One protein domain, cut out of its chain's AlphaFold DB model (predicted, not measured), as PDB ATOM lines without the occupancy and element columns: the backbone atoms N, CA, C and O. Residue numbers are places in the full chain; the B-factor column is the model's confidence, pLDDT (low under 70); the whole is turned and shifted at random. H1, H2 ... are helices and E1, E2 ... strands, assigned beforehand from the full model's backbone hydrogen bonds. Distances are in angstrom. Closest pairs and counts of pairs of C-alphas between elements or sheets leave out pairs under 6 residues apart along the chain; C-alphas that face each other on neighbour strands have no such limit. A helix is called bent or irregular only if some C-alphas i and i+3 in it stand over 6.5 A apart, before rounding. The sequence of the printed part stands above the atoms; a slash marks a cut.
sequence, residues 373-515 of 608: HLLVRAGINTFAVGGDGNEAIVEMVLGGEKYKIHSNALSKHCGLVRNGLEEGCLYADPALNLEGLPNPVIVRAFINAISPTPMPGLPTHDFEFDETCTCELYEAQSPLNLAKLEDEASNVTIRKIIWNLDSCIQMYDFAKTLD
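What this domain is: This is residues 373 to 515 of the 608 residues of an uncharacterized protein of Phaeosphaeria nodorum (strain SN15 / ATCC MYA-4574 / FGSC 10173) (UniProt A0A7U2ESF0). Helix H4 lies in the middle, between a small three-stranded sheet, E2 E1 E3, and a two-stranded ribbon, E4 and E5; H7 crosses H4 on one side and H1 crosses it on another. H2 and H3 make a corner near one end of the domain, and the short helices H5 and H6 lie toward the other, with H6 packed on H1. The printed part has 143 residues with seven named helices and five named strands, in the order H1 E1 E2 H2 H3 E3 H4 E4 H5 H6 E5 H7, and its class is mixed, helices and strands. The first sheet runs E2 E1 E3 and is mixed, while E4 and E5 are antiparallel. The whole is compact, with a radius of gyration of the C-alphas of 15.4 A, and spans 47 by 42 by 29 A.

Where its parts are: Find C-alpha 373 at (-45.566, 4.188, -29.174); from there H1 runs 15.0 A through residues 373 to 383. Next come strands E1, residues 393 to 398, 16.0 A long, and E2, residues 401 to 406, 16.9 A long. Helices H2, residues 407 to 413, and H3, residues 415 to 422, follow. Look then for the short strand E3, residues 431 to 434, 9.5 A long. H4 begins at C-alpha 440, at (-32.123, -8.783, -38.521), and runs 15.8 A to residue 450. Strand E4 holds residues 461 to 465, H5 residues 472 to 475 and H6 residues 479 to 484. H5 is only just irregular: its C-alphas 472 and 475 are 6.7 A apart. The longest strand, E5, runs 18.9 A through residues 492 to 498. H7, residues 501 to 513, runs 18.3 A and ends at C-alpha 513, at (-30.860, -1.877, -52.102).

How they stand to each other: Start at the hub, H4, which touches H1, H2 and H7. H4 and H7 touch at a steep tilt of 65 degrees, with the C-alphas of Ile 442 and Met 507 closest at 5.9 A. H1 touches H4 through Ala 378 and Asn 448, whose C-alphas are closest at 6.3 A; their lines are about perpendicular at 71 degrees, only just past steep. H2 and H4 only just touch, with 3 pairs of C-alphas within 8 A, the closest those of Ala 409 and Ile 450 at 6.2 A. The helix packing is mostly crossed, with helices steeply tilted or about perpendicular where they touch. Two layers, helices on one face of a sheet, are made by H2 and H4 on one face of E2 E1 E3. H4 has a height of 9.8 A over this sheet and runs along the strands, at 3 degrees to E2 on the local plane. In the hairpin of E1 and E2, look for N 396 and O 403, 2.7 A apart; between the parallel E1 and E3, N 397 and O 432 are 2.8 A apart. Between E4 and E5, N 462 and O 495 are 2.8 A apart. The closest C-alphas of H4 and E4 are those of Val 441 and Asp 462, 6.5 A apart. H6 touches H1 at a steep tilt of 67 degrees, opposite ways, its Pro 479 closest to Val 376, with C-alphas 5.9 A apart. H2 and H3 touch only at the corner by their link, the C-alphas of Ser 411 and Arg 418 being closest at 4.7 A. H5 and H6 are close but not clearly touching, with the C-alphas of Leu 473 and Asn 481 closest at 7.7 A. In H1, H2, H3, H4 and H7 every O i to N i+4 pair is within hydrogen-bond range; in H6 0 of 2 are, beside 2 of 3 O i to N i+3 pairs, and H5 is too short for an i+4 pair.

The domain as a whole: The C-alphas farthest apart, those of Glu 423 and Glu 488, are 48.7 A apart. The printed part has no cut and no long link. The mean pLDDT of the printed part is 70.6; look for values under 70 at residues 384 to 392, 399 to 400, 420 to 438 and 466 to 491.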
ATOM      1  N   HIS A 373     -45.177   4.033 -27.771       72.69
ATOM      2  CA  HIS A 373     -45.566   4.188 -29.174       72.69
ATOM      3  C   HIS A 373     -44.650   3.424 -30.147       72.69
ATOM      4  O   HIS A 373     -45.113   3.013 -31.210       72.69
ATOM      5  N   LEU A 374     -43.376   3.208 -29.796       77.81
ATOM      6  CA  LEU A 374     -42.434   2.423 -30.597       77.81
ATOM      7  C   LEU A 374     -42.721   0.924 -30.479       77.81
ATOM      8  O   LEU A 374     -42.725   0.234 -31.495       77.81
ATOM      9  N   LEU A 375     -43.063   0.444 -29.276       77.00
ATOM     10  CA  LEU A 375     -43.494  -0.942 -29.068       77.00
ATOM     11  C   LEU A 375     -44.790  -1.237 -29.827       77.00
ATOM     12  O   LEU A 375     -44.891  -2.244 -30.521       77.00
ATOM     13  N   VAL A 376     -45.774  -0.335 -29.740       75.69
ATOM     14  CA  VAL A 376     -47.034  -0.450 -30.491       75.69
ATOM     15  C   VAL A 376     -46.766  -0.515 -31.991       75.69
ATOM     16  O   VAL A 376     -47.344  -1.348 -32.682       75.69
ATOM     17  N   ARG A 377     -45.870   0.331 -32.500       81.94
ATOM     18  CA  ARG A 377     -45.484   0.343 -33.912       81.94
ATOM     19  C   ARG A 377     -44.822  -0.966 -34.348       81.94
ATOM     20  O   ARG A 377     -45.235  -1.537 -35.354       81.94
ATOM     21  N   ALA A 378     -43.852  -1.456 -33.581       79.50
ATOM     22  CA  ALA A 378     -43.197  -2.730 -33.860       79.50
ATOM     23  C   ALA A 378     -44.184  -3.906 -33.780       79.50
ATOM     24  O   ALA A 378     -44.157  -4.804 -34.623       79.50
ATOM     25  N   GLY A 379     -45.114  -3.864 -32.824       75.31
ATOM     26  CA  GLY A 379     -46.182  -4.846 -32.691       75.31
ATOM     27  C   GLY A 379     -47.173  -4.812 -33.853       75.31
ATOM     28  O   GLY A 379     -47.562  -5.870 -34.333       75.31
ATOM     29  N   ILE A 380     -47.534  -3.632 -34.373       76.44
ATOM     30  CA  ILE A 380     -48.339  -3.519 -35.601       76.44
ATOM     31  C   ILE A 380     -47.618  -4.222 -36.751       76.44
ATOM     32  O   ILE A 380     -48.202  -5.094 -37.378       76.44
ATOM     33  N   ASN A 381     -46.340  -3.922 -36.986       76.56
ATOM     34  CA  ASN A 381     -45.597  -4.556 -38.076       76.56
ATOM     35  C   ASN A 381     -45.454  -6.082 -37.881       76.56
ATOM     36  O   ASN A 381     -45.526  -6.823 -38.853       76.56
ATOM     37  N   THR A 382     -45.330  -6.568 -36.642       74.31
ATOM     38  CA  THR A 382     -45.137  -8.001 -36.338       74.31
ATOM     39  C   THR A 382     -46.438  -8.813 -36.389       74.31
ATOM     40  O   THR A 382     -46.483  -9.919 -36.938       74.31
ATOM     41  N   PHE A 383     -47.521  -8.270 -35.829       70.44
ATOM     42  CA  PHE A 383     -48.793  -8.975 -35.641       70.44
ATOM     43  C   PHE A 383     -49.873  -8.589 -36.641       70.44
ATOM     44  O   PHE A 383     -50.963  -9.156 -36.575       70.44
ATOM     45  N   ALA A 384     -49.624  -7.649 -37.555       65.44
ATOM     46  CA  ALA A 384     -50.626  -7.300 -38.546       65.44
ATOM     47  C   ALA A 384     -51.065  -8.564 -39.317       65.44
ATOM     48  O   ALA A 384     -50.257  -9.368 -39.799       65.44
ATOM     49  N   VAL A 385     -52.384  -8.755 -39.375       58.94
ATOM     50  CA  VAL A 385     -53.049  -9.831 -40.111       58.94
ATOM     51  C   VAL A 385     -53.762  -9.177 -41.283       58.94
ATOM     52  O   VAL A 385     -54.538  -8.244 -41.086       58.94
ATOM     53  N   GLY A 386     -53.478  -9.635 -42.503       53.19
ATOM     54  CA  GLY A 386     -54.139  -9.120 -43.698       53.19
ATOM     55  C   GLY A 386     -55.629  -9.430 -43.608       53.19
ATOM     56  O   GLY A 386     -56.010 -10.596 -43.624       53.19
ATOM     57  N   GLY A 387     -56.464  -8.404 -43.463       41.88
ATOM     58  CA  GLY A 387     -57.914  -8.550 -43.377       41.88
ATOM     59  C   GLY A 387     -58.597  -7.648 -44.392       41.88
ATOM     60  O   GLY A 387     -58.348  -6.450 -44.353       41.88
ATOM     61  N   ASP A 388     -59.407  -8.251 -45.274       44.47
ATOM     62  CA  ASP A 388     -60.528  -7.793 -46.135       44.47
ATOM     63  C   ASP A 388     -60.711  -6.298 -46.513       44.47
ATOM     64  O   ASP A 388     -61.774  -5.884 -46.979       44.47
ATOM     65  N   GLY A 389     -59.680  -5.475 -46.392       44.41
ATOM     66  CA  GLY A 389     -59.612  -4.076 -46.787       44.41
ATOM     67  C   GLY A 389     -58.295  -3.802 -47.508       44.41
ATOM     68  O   GLY A 389     -57.365  -4.598 -47.449       44.41
ATOM     69  N   ASN A 390     -58.217  -2.670 -48.206       46.00
ATOM     70  CA  ASN A 390     -57.112  -2.248 -49.086       46.00
ATOM     71  C   ASN A 390     -55.705  -2.127 -48.432       46.00
ATOM     72  O   ASN A 390     -54.814  -1.518 -49.020       46.00
ATOM     73  N   GLU A 391     -55.473  -2.664 -47.236       56.41
ATOM     74  CA  GLU A 391     -54.163  -2.737 -46.589       56.41
ATOM     75  C   GLU A 391     -53.594  -4.153 -46.729       56.41
ATOM     76  O   GLU A 391     -53.663  -4.974 -45.817       56.41
ATOM     77  N   ALA A 392     -53.028  -4.456 -47.899       68.12
ATOM     78  CA  ALA A 392     -52.309  -5.710 -48.085       68.12
ATOM     79  C   ALA A 392     -51.008  -5.691 -47.261       68.12
ATOM     80  O   ALA A 392     -50.252  -4.716 -47.306       68.12
ATOM     81  N   ILE A 393     -50.743  -6.760 -46.516       71.62
ATOM     82  CA  ILE A 393     -49.456  -6.999 -45.856       71.62
ATOM     83  C   ILE A 393     -48.621  -7.860 -46.796       71.62
ATOM     84  O   ILE A 393     -49.128  -8.822 -47.369       71.62
ATOM     85  N   VAL A 394     -47.358  -7.488 -46.958       74.19
ATOM     86  CA  VAL A 394     -46.360  -8.207 -47.752       74.19
ATOM     87  C   VAL A 394     -45.418  -8.902 -46.777       74.19
ATOM     88  O   VAL A 394     -45.044  -8.316 -45.756       74.19
ATOM     89  N   GLU A 395     -45.050 -10.145 -47.079       74.88
ATOM     90  CA  GLU A 395     -43.976 -10.833 -46.367       74.88
ATOM     91  C   GLU A 395     -42.658 -10.537 -47.095       74.88
ATOM     92  O   GLU A 395     -42.538 -10.678 -48.304       74.88
ATOM     93  N   MET A 396     -41.644 -10.075 -46.383       75.88
ATOM     94  CA  MET A 396     -40.289  -9.916 -46.894       75.88
ATOM     95  C   MET A 396     -39.460 -11.062 -46.333       75.88
ATOM     96  O   MET A 396     -39.456 -11.278 -45.123       75.88
ATOM     97  N   VAL A 397     -38.804 -11.820 -47.204       76.00
ATOM     98  CA  VAL A 397     -38.025 -12.997 -46.824       76.00
ATOM     99  C   VAL A 397     -36.551 -12.689 -47.052       76.00
ATOM    100  O   VAL A 397     -36.125 -12.482 -48.187       76.00
ATOM    101  N   LEU A 398     -35.778 -12.636 -45.969       75.25
ATOM    102  CA  LEU A 398     -34.354 -12.281 -45.974       75.25
ATOM    103  C   LEU A 398     -33.592 -13.297 -45.135       75.25
ATOM    104  O   LEU A 398     -33.957 -13.534 -43.989       75.25
ATOM    105  N   GLY A 399     -32.567 -13.938 -45.701       67.12
ATOM    106  CA  GLY A 399     -31.762 -14.923 -44.965       67.12
ATOM    107  C   GLY A 399     -32.547 -16.117 -44.393       67.12
ATOM    108  O   GLY A 399     -32.064 -16.782 -43.486       67.12
ATOM    109  N   GLY A 400     -33.759 -16.393 -44.895       67.75
ATOM    110  CA  GLY A 400     -34.665 -17.417 -44.353       67.75
ATOM    111  C   GLY A 400     -35.616 -16.921 -43.256       67.75
ATOM    112  O   GLY A 400     -36.565 -17.633 -42.923       67.75
ATOM    113  N   GLU A 401     -35.430 -15.700 -42.752       74.19
ATOM    114  CA  GLU A 401     -36.365 -15.043 -41.840       74.19
ATOM    115  C   GLU A 401     -37.481 -14.327 -42.600       74.19
ATOM    116  O   GLU A 401     -37.313 -13.900 -43.746       74.19
ATOM    117  N   LYS A 402     -38.642 -14.199 -41.952       78.12
ATOM    118  CA  LYS A 402     -39.835 -13.575 -42.528       78.12
ATOM    119  C   LYS A 402     -40.224 -12.335 -41.751       78.12
ATOM    120  O   LYS A 402     -40.481 -12.394 -40.553       78.12
ATOM    121  N   TYR A 403     -40.384 -11.241 -42.475       80.06
ATOM    122  CA  TYR A 403     -40.766  -9.956 -41.924       80.06
ATOM    123  C   TYR A 403     -42.063  -9.481 -42.552       80.06
ATOM    124  O   TYR A 403     -42.232  -9.522 -43.765       80.06
ATOM    125  N   LYS A 404     -42.991  -9.002 -41.733       78.06
ATOM    126  CA  LYS A 404     -44.259  -8.458 -42.217       78.06
ATOM    127  C   LYS A 404     -44.168  -6.945 -42.333       78.06
ATOM    128  O   LYS A 404     -43.648  -6.265 -41.450       78.06
ATOM    129  N   ILE A 405     -44.689  -6.415 -43.433       79.38
ATOM    130  CA  ILE A 405     -44.695  -4.979 -43.705       79.38
ATOM    131  C   ILE A 405     -45.927  -4.581 -44.520       79.38
ATOM    132  O   ILE A 405     -46.424  -5.331 -45.359       79.38
ATOM    133  N   HIS A 406     -46.433  -3.372 -44.293       78.50
ATOM    134  CA  HIS A 406     -47.547  -2.836 -45.067       78.50
ATOM    135  C   HIS A 406     -47.133  -2.557 -46.524       78.50
ATOM    136  O   HIS A 406     -46.217  -1.770 -46.783       78.50
ATOM    137  N   SER A 407     -47.867  -3.124 -47.490       77.19
ATOM    138  CA  SER A 407     -47.658  -2.898 -48.936       77.19
ATOM    139  C   SER A 407     -47.663  -1.416 -49.315       77.19
ATOM    140  O   SER A 407     -46.880  -0.983 -50.158       77.19
ATOM    141  N   ASN A 408     -48.516  -0.617 -48.668       79.25
ATOM    142  CA  ASN A 408     -48.617   0.823 -48.897       79.25
ATOM    143  C   ASN A 408     -47.327   1.560 -48.512       79.25
ATOM    144  O   ASN A 408     -46.939   2.500 -49.200       79.25
ATOM    145  N   ALA A 409     -46.648   1.137 -47.442       82.44
ATOM    146  CA  ALA A 409     -45.379   1.737 -47.038       82.44
ATOM    147  C   ALA A 409     -44.270   1.379 -48.038       82.44
ATOM    148  O   ALA A 409     -43.573   2.274 -48.514       82.44
ATOM    149  N   LEU A 410     -44.174   0.101 -48.430       81.88
ATOM    150  CA  LEU A 410     -43.206  -0.357 -49.432       81.88
ATOM    151  C   LEU A 410     -43.412   0.311 -50.796       81.88
ATOM    152  O   LEU A 410     -42.488   0.903 -51.335       81.88
ATOM    153  N   SER A 411     -44.623   0.267 -51.351       79.88
ATOM    154  CA  SER A 411     -44.916   0.846 -52.675       79.88
ATOM    155  C   SER A 411     -44.711   2.362 -52.726       79.88
ATOM    156  O   SER A 411     -44.352   2.913 -53.766       79.88
ATOM    157  N   LYS A 412     -44.919   3.056 -51.603       85.06
ATOM    158  CA  LYS A 412     -44.744   4.506 -51.525       85.06
ATOM    159  C   LYS A 412     -43.285   4.918 -51.339       85.06
ATOM    160  O   LYS A 412     -42.890   5.951 -51.880       85.06
ATOM    161  N   HIS A 413     -42.515   4.156 -50.564       88.00
ATOM    162  CA  HIS A 413     -41.201   4.581 -50.076       88.00
ATOM    163  C   HIS A 413     -40.022   3.758 -50.601       88.00
ATOM    164  O   HIS A 413     -38.895   4.221 -50.457       88.00
ATOM    165  N   CYS A 414     -40.253   2.603 -51.226       85.88
ATOM    166  CA  CYS A 414     -39.215   1.747 -51.800       85.88
ATOM    167  C   CYS A 414     -39.375   1.691 -53.323       85.88
ATOM    168  O   CYS A 414     -40.328   1.097 -53.842       85.88
ATOM    169  N   GLY A 415     -38.445   2.314 -54.049       81.31
ATOM    170  CA  GLY A 415     -38.478   2.381 -55.510       81.31
ATOM    171  C   GLY A 415     -38.373   1.013 -56.177       81.31
ATOM    172  O   GLY A 415     -39.090   0.767 -57.143       81.31
ATOM    173  N   LEU A 416     -37.600   0.081 -55.609       77.44
ATOM    174  CA  LEU A 416     -37.474  -1.284 -56.132       77.44
ATOM    175  C   LEU A 416     -38.830  -2.005 -56.169       77.44
ATOM    176  O   LEU A 416     -39.201  -2.607 -57.177       77.44
ATOM    177  N   VAL A 417     -39.606  -1.893 -55.088       75.38
ATOM    178  CA  VAL A 417     -40.931  -2.519 -54.983       75.38
ATOM    179  C   VAL A 417     -41.940  -1.797 -55.871       75.38
ATOM    180  O   VAL A 417     -42.717  -2.449 -56.565       75.38
ATOM    181  N   ARG A 418     -41.916  -0.458 -55.896       75.31
ATOM    182  CA  ARG A 418     -42.779   0.342 -56.776       75.31
ATOM    183  C   ARG A 418     -42.574  -0.024 -58.248       75.31
ATOM    184  O   ARG A 418     -43.545  -0.328 -58.932       75.31
ATOM    185  N   ASN A 419     -41.325  -0.074 -58.704       70.88
ATOM    186  CA  ASN A 419     -40.987  -0.375 -60.094       70.88
ATOM    187  C   ASN A 419     -41.321  -1.840 -60.436       70.88
ATOM    188  O   ASN A 419     -41.939  -2.109 -61.462       70.88
ATOM    189  N   GLY A 420     -41.031  -2.789 -59.535       64.19
ATOM    190  CA  GLY A 420     -41.391  -4.201 -59.723       64.19
ATOM    191  C   GLY A 420     -42.905  -4.475 -59.733       64.19
ATOM    192  O   GLY A 420     -43.360  -5.412 -60.396       64.19
ATOM    193  N   LEU A 421     -43.702  -3.660 -59.027       60.59
ATOM    194  CA  LEU A 421     -45.170  -3.683 -59.075       60.59
ATOM    195  C   LEU A 421     -45.714  -3.066 -60.370       60.59
ATOM    196  O   LEU A 421     -46.716  -3.545 -60.898       60.59
ATOM    197  N   GLU A 422     -45.079  -2.017 -60.891       58.28
ATOM    198  CA  GLU A 422     -45.461  -1.391 -62.163       58.28
ATOM    199  C   GLU A 422     -45.135  -2.289 -63.367       58.28
ATOM    200  O   GLU A 422     -45.920  -2.366 -64.314       58.28
ATOM    201  N   GLU A 423     -44.034  -3.038 -63.302       57.75
ATOM    202  CA  GLU A 423     -43.588  -3.958 -64.358       57.75
ATOM    203  C   GLU A 423     -44.317  -5.312 -64.366       57.75
ATOM    204  O   GLU A 423     -44.138  -6.115 -65.282       57.75
ATOM    205  N   GLY A 424     -45.176  -5.584 -63.378       54.25
ATOM    206  CA  GLY A 424     -45.935  -6.835 -63.322       54.25
ATOM    207  C   GLY A 424     -45.191  -8.016 -62.684       54.25
ATOM    208  O   GLY A 424     -45.745  -9.113 -62.610       54.25
ATOM    209  N   CYS A 425     -43.962  -7.809 -62.208       52.19
ATOM    210  CA  CYS A 425     -43.056  -8.863 -61.745       52.19
ATOM    211  C   CYS A 425     -43.390  -9.390 -60.336       52.19
ATOM    212  O   CYS A 425     -43.082 -10.538 -60.029       52.19
ATOM    213  N   LEU A 426     -44.055  -8.586 -59.497       55.28
ATOM    214  CA  LEU A 426     -44.340  -8.907 -58.086       55.28
ATOM    215  C   LEU A 426     -45.764  -9.443 -57.812       55.28
ATOM    216  O   LEU A 426     -46.118  -9.679 -56.663       55.28
ATOM    217  N   TYR A 427     -46.603  -9.667 -58.833       49.84
ATOM    218  CA  TYR A 427     -48.001 -10.111 -58.629       49.84
ATOM    219  C   TYR A 427     -48.175 -11.613 -58.346       49.84
ATOM    220  O   TYR A 427     -49.299 -12.051 -58.097       49.84
ATOM    221  N   ALA A 428     -47.109 -12.415 -58.420       41.66
ATOM    222  CA  ALA A 428     -47.205 -13.875 -58.335       41.66
ATOM    223  C   ALA A 428     -46.846 -14.458 -56.957       41.66
ATOM    224  O   ALA A 428     -47.263 -15.577 -56.665       41.66
ATOM    225  N   ASP A 429     -46.126 -13.715 -56.114       49.34
ATOM    226  CA  ASP A 429     -45.723 -14.158 -54.779       49.34
ATOM    227  C   ASP A 429     -45.657 -12.932 -53.846       49.34
ATOM    228  O   ASP A 429     -44.936 -11.983 -54.160       49.34
ATOM    229  N   PRO A 430     -46.407 -12.882 -52.727       53.06
ATOM    230  CA  PRO A 430     -46.340 -11.781 -51.761       53.06
ATOM    231  C   PRO A 430     -45.025 -11.756 -50.961       53.06
ATOM    232  O   PRO A 430     -44.933 -10.993 -50.002       53.06
ATOM    233  N   ALA A 431     -44.052 -12.599 -51.325       57.47
ATOM    234  CA  ALA A 431     -42.735 -12.704 -50.722       57.47
ATOM    235  C   ALA A 431     -41.682 -11.886 -51.497       57.47
ATOM    236  O   ALA A 431     -41.323 -12.236 -52.624       57.47
ATOM    237  N   LEU A 432     -41.135 -10.823 -50.894       60.34
ATOM    238  CA  LEU A 432     -39.936 -10.152 -51.420       60.34
ATOM    239  C   LEU A 432     -38.693 -10.920 -50.953       60.34
ATOM    240  O   LEU A 432     -38.293 -10.777 -49.800       60.34
ATOM    241  N   ASN A 433     -38.099 -11.725 -51.836       59.94
ATOM    242  CA  ASN A 433     -36.838 -12.424 -51.575       59.94
ATOM    243  C   ASN A 433     -35.665 -11.528 -51.997       59.94
ATOM    244  O   ASN A 433     -35.489 -11.302 -53.195       59.94
ATOM    245  N   LEU A 434     -34.867 -11.025 -51.049       63.19
ATOM    246  CA  LEU A 434     -33.584 -10.381 -51.372       63.19
ATOM    247  C   LEU A 434     -32.438 -11.322 -50.991       63.19
ATOM    248  O   LEU A 434     -32.464 -11.950 -49.932       63.19
ATOM    249  N   GLU A 435     -31.436 -11.421 -51.863       52.72
ATOM    250  CA  GLU A 435     -30.206 -12.160 -51.580       52.72
ATOM    251  C   GLU A 435     -29.317 -11.333 -50.641       52.72
ATOM    252  O   GLU A 435     -28.996 -10.181 -50.924       52.72
ATOM    253  N   GLY A 436     -28.946 -11.919 -49.502       55.31
ATOM    254  CA  GLY A 436     -28.115 -11.294 -48.475       55.31
ATOM    255  C   GLY A 436     -28.506 -11.755 -47.070       55.31
ATOM    256  O   GLY A 436     -29.636 -12.190 -46.845       55.31
ATOM    257  N   LEU A 437     -27.573 -11.649 -46.124       57.00
ATOM    258  CA  LEU A 437     -27.812 -11.804 -44.684       57.00
ATOM    259  C   LEU A 437     -27.785 -10.410 -44.028       57.00
ATOM    260  O   LEU A 437     -26.851 -10.116 -43.281       57.00
ATOM    261  N   PRO A 438     -28.728  -9.495 -44.345       68.12
ATOM    262  CA  PRO A 438     -28.784  -8.233 -43.624       68.12
ATOM    263  C   PRO A 438     -29.038  -8.541 -42.150       68.12
ATOM    264  O   PRO A 438     -29.830  -9.426 -41.821       68.12
ATOM    265  N   ASN A 439     -28.357  -7.817 -41.262       78.25
ATOM    266  CA  ASN A 439     -28.542  -7.993 -39.831       78.25
ATOM    267  C   ASN A 439     -30.046  -7.841 -39.494       78.25
ATOM    268  O   ASN A 439     -30.630  -6.807 -39.840       78.25
ATOM    269  N   PRO A 440     -30.689  -8.821 -38.825       82.44
ATOM    270  CA  PRO A 440     -32.123  -8.783 -38.521       82.44
ATOM    271  C   PRO A 440     -32.581  -7.498 -37.826       82.44
ATOM    272  O   PRO A 440     -33.689  -7.006 -38.049       82.44
ATOM    273  N   VAL A 441     -31.697  -6.910 -37.018       86.81
ATOM    274  CA  VAL A 441     -31.931  -5.640 -36.324       86.81
ATOM    275  C   VAL A 441     -32.079  -4.493 -37.324       86.81
ATOM    276  O   VAL A 441     -32.991  -3.680 -37.190       86.81
ATOM    277  N   ILE A 442     -31.237  -4.451 -38.361       87.75
ATOM    278  CA  ILE A 442     -31.294  -3.444 -39.429       87.75
ATOM    279  C   ILE A 442     -32.583  -3.595 -40.232       87.75
ATOM    280  O   ILE A 442     -33.247  -2.598 -40.510       87.75
ATOM    281  N   VAL A 443     -33.002  -4.828 -40.528       87.62
ATOM    282  CA  VAL A 443     -34.265  -5.092 -41.232       87.62
ATOM    283  C   VAL A 443     -35.465  -4.615 -40.410       87.62
ATOM    284  O   VAL A 443     -36.305  -3.863 -40.914       87.62
ATOM    285  N   ARG A 444     -35.552  -4.999 -39.128       88.25
ATOM    286  CA  ARG A 444     -36.643  -4.556 -38.242       88.25
ATOM    287  C   ARG A 444     -36.642  -3.044 -38.060       88.25
ATOM    288  O   ARG A 444     -37.705  -2.422 -38.111       88.25
ATOM    289  N   ALA A 445     -35.467  -2.440 -37.894       90.62
ATOM    290  CA  ALA A 445     -35.325  -0.995 -37.814       90.62
ATOM    291  C   ALA A 445     -35.762  -0.317 -39.124       90.62
ATOM    292  O   ALA A 445     -36.509   0.653 -39.078       90.62
ATOM    293  N   PHE A 446     -35.411  -0.848 -40.293       91.94
ATOM    294  CA  PHE A 446     -35.850  -0.306 -41.579       91.94
ATOM    295  C   PHE A 446     -37.376  -0.331 -41.708       91.94
ATOM    296  O   PHE A 446     -38.000   0.686 -42.017       91.94
ATOM    297  N   ILE A 447     -37.998  -1.473 -41.397       89.94
ATOM    298  CA  ILE A 447     -39.459  -1.624 -41.417       89.94
ATOM    299  C   ILE A 447     -40.096  -0.615 -40.463       89.94
ATOM    300  O   ILE A 447     -41.011   0.114 -40.851       89.94
ATOM    301  N   ASN A 448     -39.572  -0.506 -39.243       89.38
ATOM    302  CA  ASN A 448     -40.042   0.473 -38.275       89.38
ATOM    303  C   ASN A 448     -39.746   1.912 -38.702       89.38
ATOM    304  O   ASN A 448     -40.501   2.792 -38.313       89.38
ATOM    305  N   ALA A 449     -38.747   2.196 -39.532       90.75
ATOM    306  CA  ALA A 449     -38.499   3.541 -40.036       90.75
ATOM    307  C   ALA A 449     -39.592   3.980 -41.021       90.75
ATOM    308  O   ALA A 449     -40.035   5.125 -40.963       90.75
ATOM    309  N   ILE A 450     -40.103   3.073 -41.866       89.50
ATOM    310  CA  ILE A 450     -41.039   3.426 -42.954       89.50
ATOM    311  C   ILE A 450     -42.505   3.052 -42.701       89.50
ATOM    312  O   ILE A 450     -43.400   3.692 -43.256       89.50
ATOM    313  N   SER A 451     -42.772   2.050 -41.862       83.88
ATOM    314  CA  SER A 451     -44.091   1.431 -41.687       83.88
ATOM    315  C   SER A 451     -44.602   1.542 -40.245       83.88
ATOM    316  O   SER A 451     -43.847   1.250 -39.313       83.88
ATOM    317  N   PRO A 452     -45.880   1.921 -40.026       72.56
ATOM    318  CA  PRO A 452     -46.932   2.167 -41.030       72.56
ATOM    319  C   PRO A 452     -46.833   3.527 -41.747       72.56
ATOM    320  O   PRO A 452     -47.358   3.696 -42.844       72.56
ATOM    321  N   THR A 453     -46.147   4.500 -41.147       81.69
ATOM    322  CA  THR A 453     -45.854   5.816 -41.747       81.69
ATOM    323  C   THR A 453     -44.438   6.236 -41.392       81.69
ATOM    324  O   THR A 453     -44.068   5.992 -40.248       81.69
ATOM    325  N   PRO A 454     -43.668   6.920 -42.252       88.00
ATOM    326  CA  PRO A 454     -42.286   7.282 -41.945       88.00
ATOM    327  C   PRO A 454     -42.101   7.949 -40.576       88.00
ATOM    328  O   PRO A 454     -42.893   8.812 -40.186       88.00
ATOM    329  N   MET A 455     -41.081   7.515 -39.838       87.12
ATOM    330  CA  MET A 455     -40.635   8.163 -38.605       87.12
ATOM    331  C   MET A 455     -39.948   9.505 -38.919       87.12
ATOM    332  O   MET A 455     -39.635   9.769 -40.074       87.12
ATOM    333  N   PRO A 456     -39.737  10.390 -37.931       85.25
ATOM    334  CA  PRO A 456     -38.945  11.605 -38.137       85.25
ATOM    335  C   PRO A 456     -37.427  11.352 -38.179       85.25
ATOM    336  O   PRO A 456     -36.691  12.244 -38.571       85.25
ATOM    337  N   GLY A 457     -36.964  10.170 -37.769       88.62
ATOM    338  CA  GLY A 457     -35.552   9.785 -37.728       88.62
ATOM    339  C   GLY A 457     -35.405   8.276 -37.536       88.62
ATOM    340  O   GLY A 457     -36.412   7.556 -37.515       88.62
ATOM    341  N   LEU A 458     -34.166   7.801 -37.379       91.12
ATOM    342  CA  LEU A 458     -33.892   6.377 -37.174       91.12
ATOM    343  C   LEU A 458     -34.563   5.845 -35.889       91.12
ATOM    344  O   LEU A 458     -34.609   6.550 -34.874       91.12
ATOM    345  N   PRO A 459     -35.089   4.603 -35.892       90.19
ATOM    346  CA  PRO A 459     -35.678   4.010 -34.697       90.19
ATOM    347  C   PRO A 459     -34.653   3.877 -33.575       90.19
ATOM    348  O   PRO A 459     -33.534   3.428 -33.790       90.19
ATOM    349  N   THR A 460     -35.044   4.216 -32.354       88.75
ATOM    350  CA  THR A 460     -34.138   4.188 -31.195       88.75
ATOM    351  C   THR A 460     -34.068   2.829 -30.503       88.75
ATOM    352  O   THR A 460     -33.157   2.586 -29.720       88.75
ATOM    353  N   HIS A 461     -35.031   1.946 -30.762       87.31
ATOM    354  CA  HIS A 461     -35.155   0.654 -30.093       87.31
ATOM    355  C   HIS A 461     -35.440  -0.446 -31.111       87.31
ATOM    356  O   HIS A 461     -36.209  -0.250 -32.057       87.31
ATOM    357  N   ASP A 462     -34.841  -1.603 -30.868       87.25
ATOM    358  CA  ASP A 462     -35.177  -2.873 -31.482       87.25
ATOM    359  C   ASP A 462     -36.167  -3.618 -30.582       87.25
ATOM    360  O   ASP A 462     -36.001  -3.667 -29.358       87.25
ATOM    361  N   PHE A 463     -37.192  -4.187 -31.208       83.19
ATOM    362  CA  PHE A 463     -38.227  -4.970 -30.547       83.19
ATOM    363  C   PHE A 463     -38.300  -6.323 -31.234       83.19
ATOM    364  O   PHE A 463     -38.618  -6.409 -32.423       83.19
ATOM    365  N   GLU A 464     -38.024  -7.369 -30.473       81.56
ATOM    366  CA  GLU A 464     -38.071  -8.749 -30.929       81.56
ATOM    367  C   GLU A 464     -39.132  -9.494 -30.120       81.56
ATOM    368  O   GLU A 464     -39.093  -9.514 -28.891       81.56
ATOM    369  N   PHE A 465     -40.121 -10.052 -30.814       76.06
ATOM    370  CA  PHE A 465     -41.233 -10.785 -30.213       76.06
ATOM    371  C   PHE A 465     -40.947 -12.282 -30.348       76.06
ATOM    372  O   PHE A 465     -40.705 -12.747 -31.460       76.06
ATOM    373  N   ASP A 466     -40.970 -13.022 -29.239       68.31
ATOM    374  CA  ASP A 466     -40.714 -14.468 -29.244       68.31
ATOM    375  C   ASP A 466     -41.825 -15.239 -29.989       68.31
ATOM    376  O   ASP A 466     -42.978 -14.805 -30.043       68.31
ATOM    377  N   GLU A 467     -41.513 -16.419 -30.526       56.62
ATOM    378  CA  GLU A 467     -42.473 -17.312 -31.191       56.62
ATOM    379  C   GLU A 467     -43.584 -17.771 -30.232       56.62
ATOM    380  O   GLU A 467     -44.721 -18.013 -30.647       56.62
ATOM    381  N   THR A 468     -43.276 -17.842 -28.930       53.12
ATOM    382  CA  THR A 468     -44.248 -18.126 -27.864       53.12
ATOM    383  C   THR A 468     -45.070 -16.911 -27.453       53.12
ATOM    384  O   THR A 468     -45.981 -17.036 -26.628       53.12
ATOM    385  N   CYS A 469     -44.831 -15.745 -28.067       56.38
ATOM    386  CA  CYS A 469     -45.731 -14.602 -28.026       56.38
ATOM    387  C   CYS A 469     -47.008 -14.925 -28.821       56.38
ATOM    388  O   CYS A 469     -47.400 -14.226 -29.759       56.38
ATOM    389  N   THR A 470     -47.711 -15.985 -28.407       46.78
ATOM    390  CA  THR A 470     -49.128 -16.181 -28.645       46.78
ATOM    391  C   THR A 470     -49.810 -15.079 -27.878       46.78
ATOM    392  O   THR A 470     -50.221 -15.214 -26.727       46.78
ATOM    393  N   CYS A 471     -49.884 -13.929 -28.519       45.91
ATOM    394  CA  CYS A 471     -50.850 -12.950 -28.148       45.91
ATOM    395  C   CYS A 471     -52.209 -13.669 -28.127       45.91
ATOM    396  O   CYS A 471     -52.840 -13.853 -29.166       45.91
ATOM    397  N   GLU A 472     -52.730 -13.965 -26.936       42.81
ATOM    398  CA  GLU A 472     -54.169 -14.130 -26.684       42.81
ATOM    399  C   GLU A 472     -54.952 -12.835 -27.056       42.81
ATOM    400  O   GLU A 472     -56.116 -12.659 -26.722       42.81
ATOM    401  N   LEU A 473     -54.332 -11.914 -27.814       41.56
ATOM    402  CA  LEU A 473     -54.908 -10.798 -28.558       41.56
ATOM    403  C   LEU A 473     -55.736 -11.228 -29.773       41.56
ATOM    404  O   LEU A 473     -56.297 -10.352 -30.430       41.56
ATOM    405  N   TYR A 474     -55.878 -12.523 -30.077       39.31
ATOM    406  CA  TYR A 474     -56.841 -12.958 -31.098       39.31
ATOM    407  C   TYR A 474     -58.282 -12.503 -30.781       39.31
ATOM    408  O   TYR A 474     -59.077 -12.340 -31.703       39.31
ATOM    409  N   GLU A 475     -58.602 -12.196 -29.516       38.56
ATOM    410  CA  GLU A 475     -59.892 -11.603 -29.125       38.56
ATOM    411  C   GLU A 475     -59.858 -10.079 -28.897       38.56
ATOM    412  O   GLU A 475     -60.904  -9.449 -28.744       38.56
ATOM    413  N   ALA A 476     -58.684  -9.441 -28.926       36.22
ATOM    414  CA  ALA A 476     -58.545  -8.011 -28.682       36.22
ATOM    415  C   ALA A 476     -57.668  -7.364 -29.754       36.22
ATOM    416  O   ALA A 476     -56.454  -7.254 -29.605       36.22
ATOM    417  N   GLN A 477     -58.321  -6.836 -30.790       39.38
ATOM    418  CA  GLN A 477     -57.777  -5.960 -31.838       39.38
ATOM    419  C   GLN A 477     -57.188  -4.630 -31.304       39.38
ATOM    420  O   GLN A 477     -57.228  -3.610 -31.987       39.38
ATOM    421  N   SER A 478     -56.702  -4.579 -30.060       46.44
ATOM    422  CA  SER A 478     -56.264  -3.351 -29.413       46.44
ATOM    423  C   SER A 478     -54.740  -3.316 -29.265       46.44
ATOM    424  O   SER A 478     -54.193  -4.037 -28.425       46.44
ATOM    425  N   PRO A 479     -54.055  -2.408 -29.987       48.25
ATOM    426  CA  PRO A 479     -52.634  -2.116 -29.790       48.25
ATOM    427  C   PRO A 479     -52.291  -1.702 -28.346       48.25
ATOM    428  O   PRO A 479     -51.136  -1.745 -27.942       48.25
ATOM    429  N   LEU A 480     -53.297  -1.338 -27.539       46.84
ATOM    430  CA  LEU A 480     -53.161  -0.933 -26.138       46.84
ATOM    431  C   LEU A 480     -52.812  -2.083 -25.184       46.84
ATOM    432  O   LEU A 480     -52.330  -1.824 -24.084       46.84
ATOM    433  N   ASN A 481     -53.038  -3.340 -25.571       49.69
ATOM    434  CA  ASN A 481     -52.651  -4.480 -24.734       49.69
ATOM    435  C   ASN A 481     -51.165  -4.852 -24.882       49.69
ATOM    436  O   ASN A 481     -50.646  -5.542 -24.014       49.69
ATOM    437  N   LEU A 482     -50.468  -4.346 -25.910       53.12
ATOM    438  CA  LEU A 482     -49.013  -4.499 -26.044       53.12
ATOM    439  C   LEU A 482     -48.258  -3.687 -24.979       53.12
ATOM    440  O   LEU A 482     -47.211  -4.106 -24.515       53.12
ATOM    441  N   ALA A 483     -48.826  -2.568 -24.518       49.56
ATOM    442  CA  ALA A 483     -48.244  -1.747 -23.452       49.56
ATOM    443  C   ALA A 483     -48.297  -2.403 -22.054       49.56
ATOM    444  O   ALA A 483     -47.761  -1.851 -21.103       49.56
ATOM    445  N   LYS A 484     -48.961  -3.561 -21.911       51.25
ATOM    446  CA  LYS A 484     -48.995  -4.346 -20.662       51.25
ATOM    447  C   LYS A 484     -47.904  -5.419 -20.600       51.25
ATOM    448  O   LYS A 484     -47.836  -6.142 -19.615       51.25
ATOM    449  N   LEU A 485     -47.061  -5.528 -21.627       51.91
ATOM    450  CA  LEU A 485     -45.950  -6.483 -21.704       51.91
ATOM    451  C   LEU A 485     -44.733  -6.046 -20.855       51.91
ATOM    452  O   LEU A 485     -43.616  -6.468 -21.118       51.91
ATOM    453  N   GLU A 486     -44.925  -5.184 -19.855       50.84
ATOM    454  CA  GLU A 486     -43.852  -4.675 -18.985       50.84
ATOM    455  C   GLU A 486     -43.541  -5.590 -17.790       50.84
ATOM    456  O   GLU A 486     -42.516  -5.397 -17.140       50.84
ATOM    457  N   ASP A 487     -44.383  -6.584 -17.496       52.34
ATOM    458  CA  ASP A 487     -44.106  -7.546 -16.425       52.34
ATOM    459  C   ASP A 487     -43.008  -8.532 -16.859       52.34
ATOM    460  O   ASP A 487     -43.050  -9.034 -17.977       52.34
ATOM    461  N   GLU A 488     -42.068  -8.853 -15.956       44.47
ATOM    462  CA  GLU A 488     -40.847  -9.687 -16.124       44.47
ATOM    463  C   GLU A 488     -41.052 -11.096 -16.741       44.47
ATOM    464  O   GLU A 488     -40.099 -11.851 -16.918       44.47
ATOM    465  N   ALA A 489     -42.289 -11.461 -17.081       45.59
ATOM    466  CA  ALA A 489     -42.679 -12.662 -17.814       45.59
ATOM    467  C   ALA A 489     -42.972 -12.396 -19.309       45.59
ATOM    468  O   ALA A 489     -43.632 -13.207 -19.960       45.59
ATOM    469  N   SER A 490     -42.573 -11.242 -19.849       57.81
ATOM    470  CA  SER A 490     -42.980 -10.792 -21.175       57.81
ATOM    471  C   SER A 490     -42.157 -11.396 -22.314       57.81
ATOM    472  O   SER A 490     -40.933 -11.340 -22.353       57.81
ATOM    473  N   ASN A 491     -42.875 -11.927 -23.306       66.31
ATOM    474  CA  ASN A 491     -42.353 -12.557 -24.526       66.31
ATOM    475  C   ASN A 491     -41.762 -11.543 -25.535       66.31
ATOM    476  O   ASN A 491     -41.862 -11.741 -26.749       66.31
ATOM    477  N   VAL A 492     -41.219 -10.415 -25.058       71.44
ATOM    478  CA  VAL A 492     -40.675  -9.334 -25.891       71.44
ATOM    479  C   VAL A 492     -39.299  -8.922 -25.392       71.44
ATOM    480  O   VAL A 492     -39.141  -8.439 -24.274       71.44
ATOM    481  N   THR A 493     -38.308  -9.040 -26.268       78.00
ATOM    482  CA  THR A 493     -36.959  -8.528 -26.046       78.00
ATOM    483  C   THR A 493     -36.871  -7.098 -26.567       78.00
ATOM    484  O   THR A 493     -37.115  -6.831 -27.744       78.00
ATOM    485  N   ILE A 494     -36.512  -6.171 -25.679       80.31
ATOM    486  CA  ILE A 494     -36.375  -4.745 -25.983       80.31
ATOM    487  C   ILE A 494     -34.913  -4.344 -25.818       80.31
ATOM    488  O   ILE A 494     -34.337  -4.521 -24.742       80.31
ATOM    489  N   ARG A 495     -34.318  -3.782 -26.873       83.81
ATOM    490  CA  ARG A 495     -32.917  -3.335 -26.869       83.81
ATOM    491  C   ARG A 495     -32.804  -1.933 -27.451       83.81
ATOM    492  O   ARG A 495     -33.329  -1.667 -28.529       83.81
ATOM    493  N   LYS A 496     -32.115  -1.021 -26.765       84.88
ATOM    494  CA  LYS A 496     -31.861   0.327 -27.291       84.88
ATOM    495  C   LYS A 496     -30.692   0.283 -28.272       84.88
ATOM    496  O   LYS A 496     -29.603  -0.138 -27.890       84.88
ATOM    497  N   ILE A 497     -30.937   0.684 -29.519       87.12
ATOM    498  CA  ILE A 497     -29.964   0.612 -30.616       87.12
ATOM    499  C   ILE A 497     -28.938   1.735 -30.450       87.12
ATOM    500  O   ILE A 497     -29.311   2.900 -30.296       87.12
ATOM    501  N   ILE A 498     -27.653   1.391 -30.525       87.25
ATOM    502  CA  ILE A 498     -26.571   2.366 -30.655       87.25
ATOM    503  C   ILE A 498     -26.295   2.550 -32.146       87.25
ATOM    504  O   ILE A 498     -25.678   1.703 -32.788       87.25
ATOM    505  N   TRP A 499     -26.750   3.676 -32.696       88.19
ATOM    506  CA  TRP A 499     -26.426   4.083 -34.064       88.19
ATOM    507  C   TRP A 499     -25.000   4.618 -34.121       88.19
ATOM    508  O   TRP A 499     -24.785   5.826 -34.042       88.19
ATOM    509  N   ASN A 500     -24.042   3.698 -34.205       83.75
ATOM    510  CA  ASN A 500     -22.668   3.986 -34.594       83.75
ATOM    511  C   ASN A 500     -22.542   4.020 -36.126       83.75
ATOM    512  O   ASN A 500     -23.475   3.658 -36.848       83.75
ATOM    513  N   LEU A 501     -21.380   4.448 -36.615       78.88
ATOM    514  CA  LEU A 501     -21.122   4.578 -38.045       78.88
ATOM    515  C   LEU A 501     -21.330   3.252 -38.802       78.88
ATOM    516  O   LEU A 501     -22.050   3.244 -39.795       78.88
ATOM    517  N   ASP A 502     -20.810   2.133 -38.287       78.25
ATOM    518  CA  ASP A 502     -20.979   0.797 -38.883       78.25
ATOM    519  C   ASP A 502     -22.463   0.405 -39.043       78.25
ATOM    520  O   ASP A 502     -22.885  -0.095 -40.087       78.25
ATOM    521  N   SER A 503     -23.290   0.643 -38.020       84.50
ATOM    522  CA  SER A 503     -24.730   0.335 -38.067       84.50
ATOM    523  C   SER A 503     -25.475   1.277 -39.016       84.50
ATOM    524  O   SER A 503     -26.416   0.861 -39.697       84.50
ATOM    525  N   CYS A 504     -25.052   2.543 -39.087       86.81
ATOM    526  CA  CYS A 504     -25.561   3.515 -40.049       86.81
ATOM    527  C   CYS A 504     -25.239   3.094 -41.490       86.81
ATOM    528  O   CYS A 504     -26.144   3.094 -42.321       86.81
ATOM    529  N   ILE A 505     -24.008   2.665 -41.779       82.62
ATOM    530  CA  ILE A 505     -23.597   2.164 -43.102       82.62
ATOM    531  C   ILE A 505     -24.439   0.947 -43.502       82.62
ATOM    532  O   ILE A 505     -25.040   0.948 -44.574       82.62
ATOM    533  N   GLN A 506     -24.611  -0.034 -42.607       82.75
ATOM    534  CA  GLN A 506     -25.476  -1.193 -42.873       82.75
ATOM    535  C   GLN A 506     -26.926  -0.790 -43.193       82.75
ATOM    536  O   GLN A 506     -27.544  -1.340 -44.107       82.75
ATOM    537  N   MET A 507     -27.485   0.177 -42.454       88.75
ATOM    538  CA  MET A 507     -28.821   0.711 -42.738       88.75
ATOM    539  C   MET A 507     -28.865   1.448 -44.083       88.75
ATOM    540  O   MET A 507     -29.853   1.326 -44.812       88.75
ATOM    541  N   TYR A 508     -27.813   2.195 -44.425       87.12
ATOM    542  CA  TYR A 508     -27.705   2.917 -45.689       87.12
ATOM    543  C   TYR A 508     -27.693   1.962 -46.883       87.12
ATOM    544  O   TYR A 508     -28.501   2.124 -47.797       87.12
ATOM    545  N   ASP A 509     -26.850   0.930 -46.846       82.31
ATOM    546  CA  ASP A 509     -26.739  -0.070 -47.911       82.31
ATOM    547  C   ASP A 509     -28.045  -0.854 -48.090       82.31
ATOM    548  O   ASP A 509     -28.501  -1.101 -49.216       82.31
ATOM    549  N   PHE A 510     -28.715  -1.187 -46.983       85.31
ATOM    550  CA  PHE A 510     -30.026  -1.826 -47.036       85.31
ATOM    551  C   PHE A 510     -31.090  -0.899 -47.648       85.31
ATOM    552  O   PHE A 510     -31.849  -1.305 -48.536       85.31
ATOM    553  N   ALA A 511     -31.114   0.376 -47.249       88.69
ATOM    554  CA  ALA A 511     -32.013   1.375 -47.819       88.69
ATOM    555  C   ALA A 511     -31.719   1.656 -49.300       88.69
ATOM    556  O   ALA A 511     -32.651   1.877 -50.077       88.69
ATOM    557  N   LYS A 512     -30.449   1.616 -49.707       84.81
ATOM    558  CA  LYS A 512     -30.009   1.737 -51.100       84.81
ATOM    559  C   LYS A 512     -30.508   0.566 -51.936       84.81
ATOM    560  O   LYS A 512     -31.105   0.796 -52.984       84.81
ATOM    561  N   THR A 513     -30.367  -0.660 -51.434       83.06
ATOM    562  CA  THR A 513     -30.860  -1.877 -52.102       83.06
ATOM    563  C   THR A 513     -32.360  -1.797 -52.399       83.06
ATOM    564  O   THR A 513     -32.809  -2.208 -53.465       83.06
ATOM    565  N   LEU A 514     -33.144  -1.219 -51.488       83.31
ATOM    566  CA  LEU A 514     -34.593  -1.049 -51.644       83.31
ATOM    567  C   LEU A 514     -35.011   0.243 -52.371       83.31
ATOM    568  O   LEU A 514     -36.211   0.488 -52.536       83.31
ATOM    569  N   ASP A 515     -34.050   1.061 -52.800       85.56
ATOM    570  CA  ASP A 515     -34.249   2.414 -53.328       85.56
ATOM    571  C   ASP A 515     -35.171   3.264 -52.429       85.56
ATOM    572  O   ASP A 515     -36.223   3.768 -52.836       85.56
TER     573      ASP A 515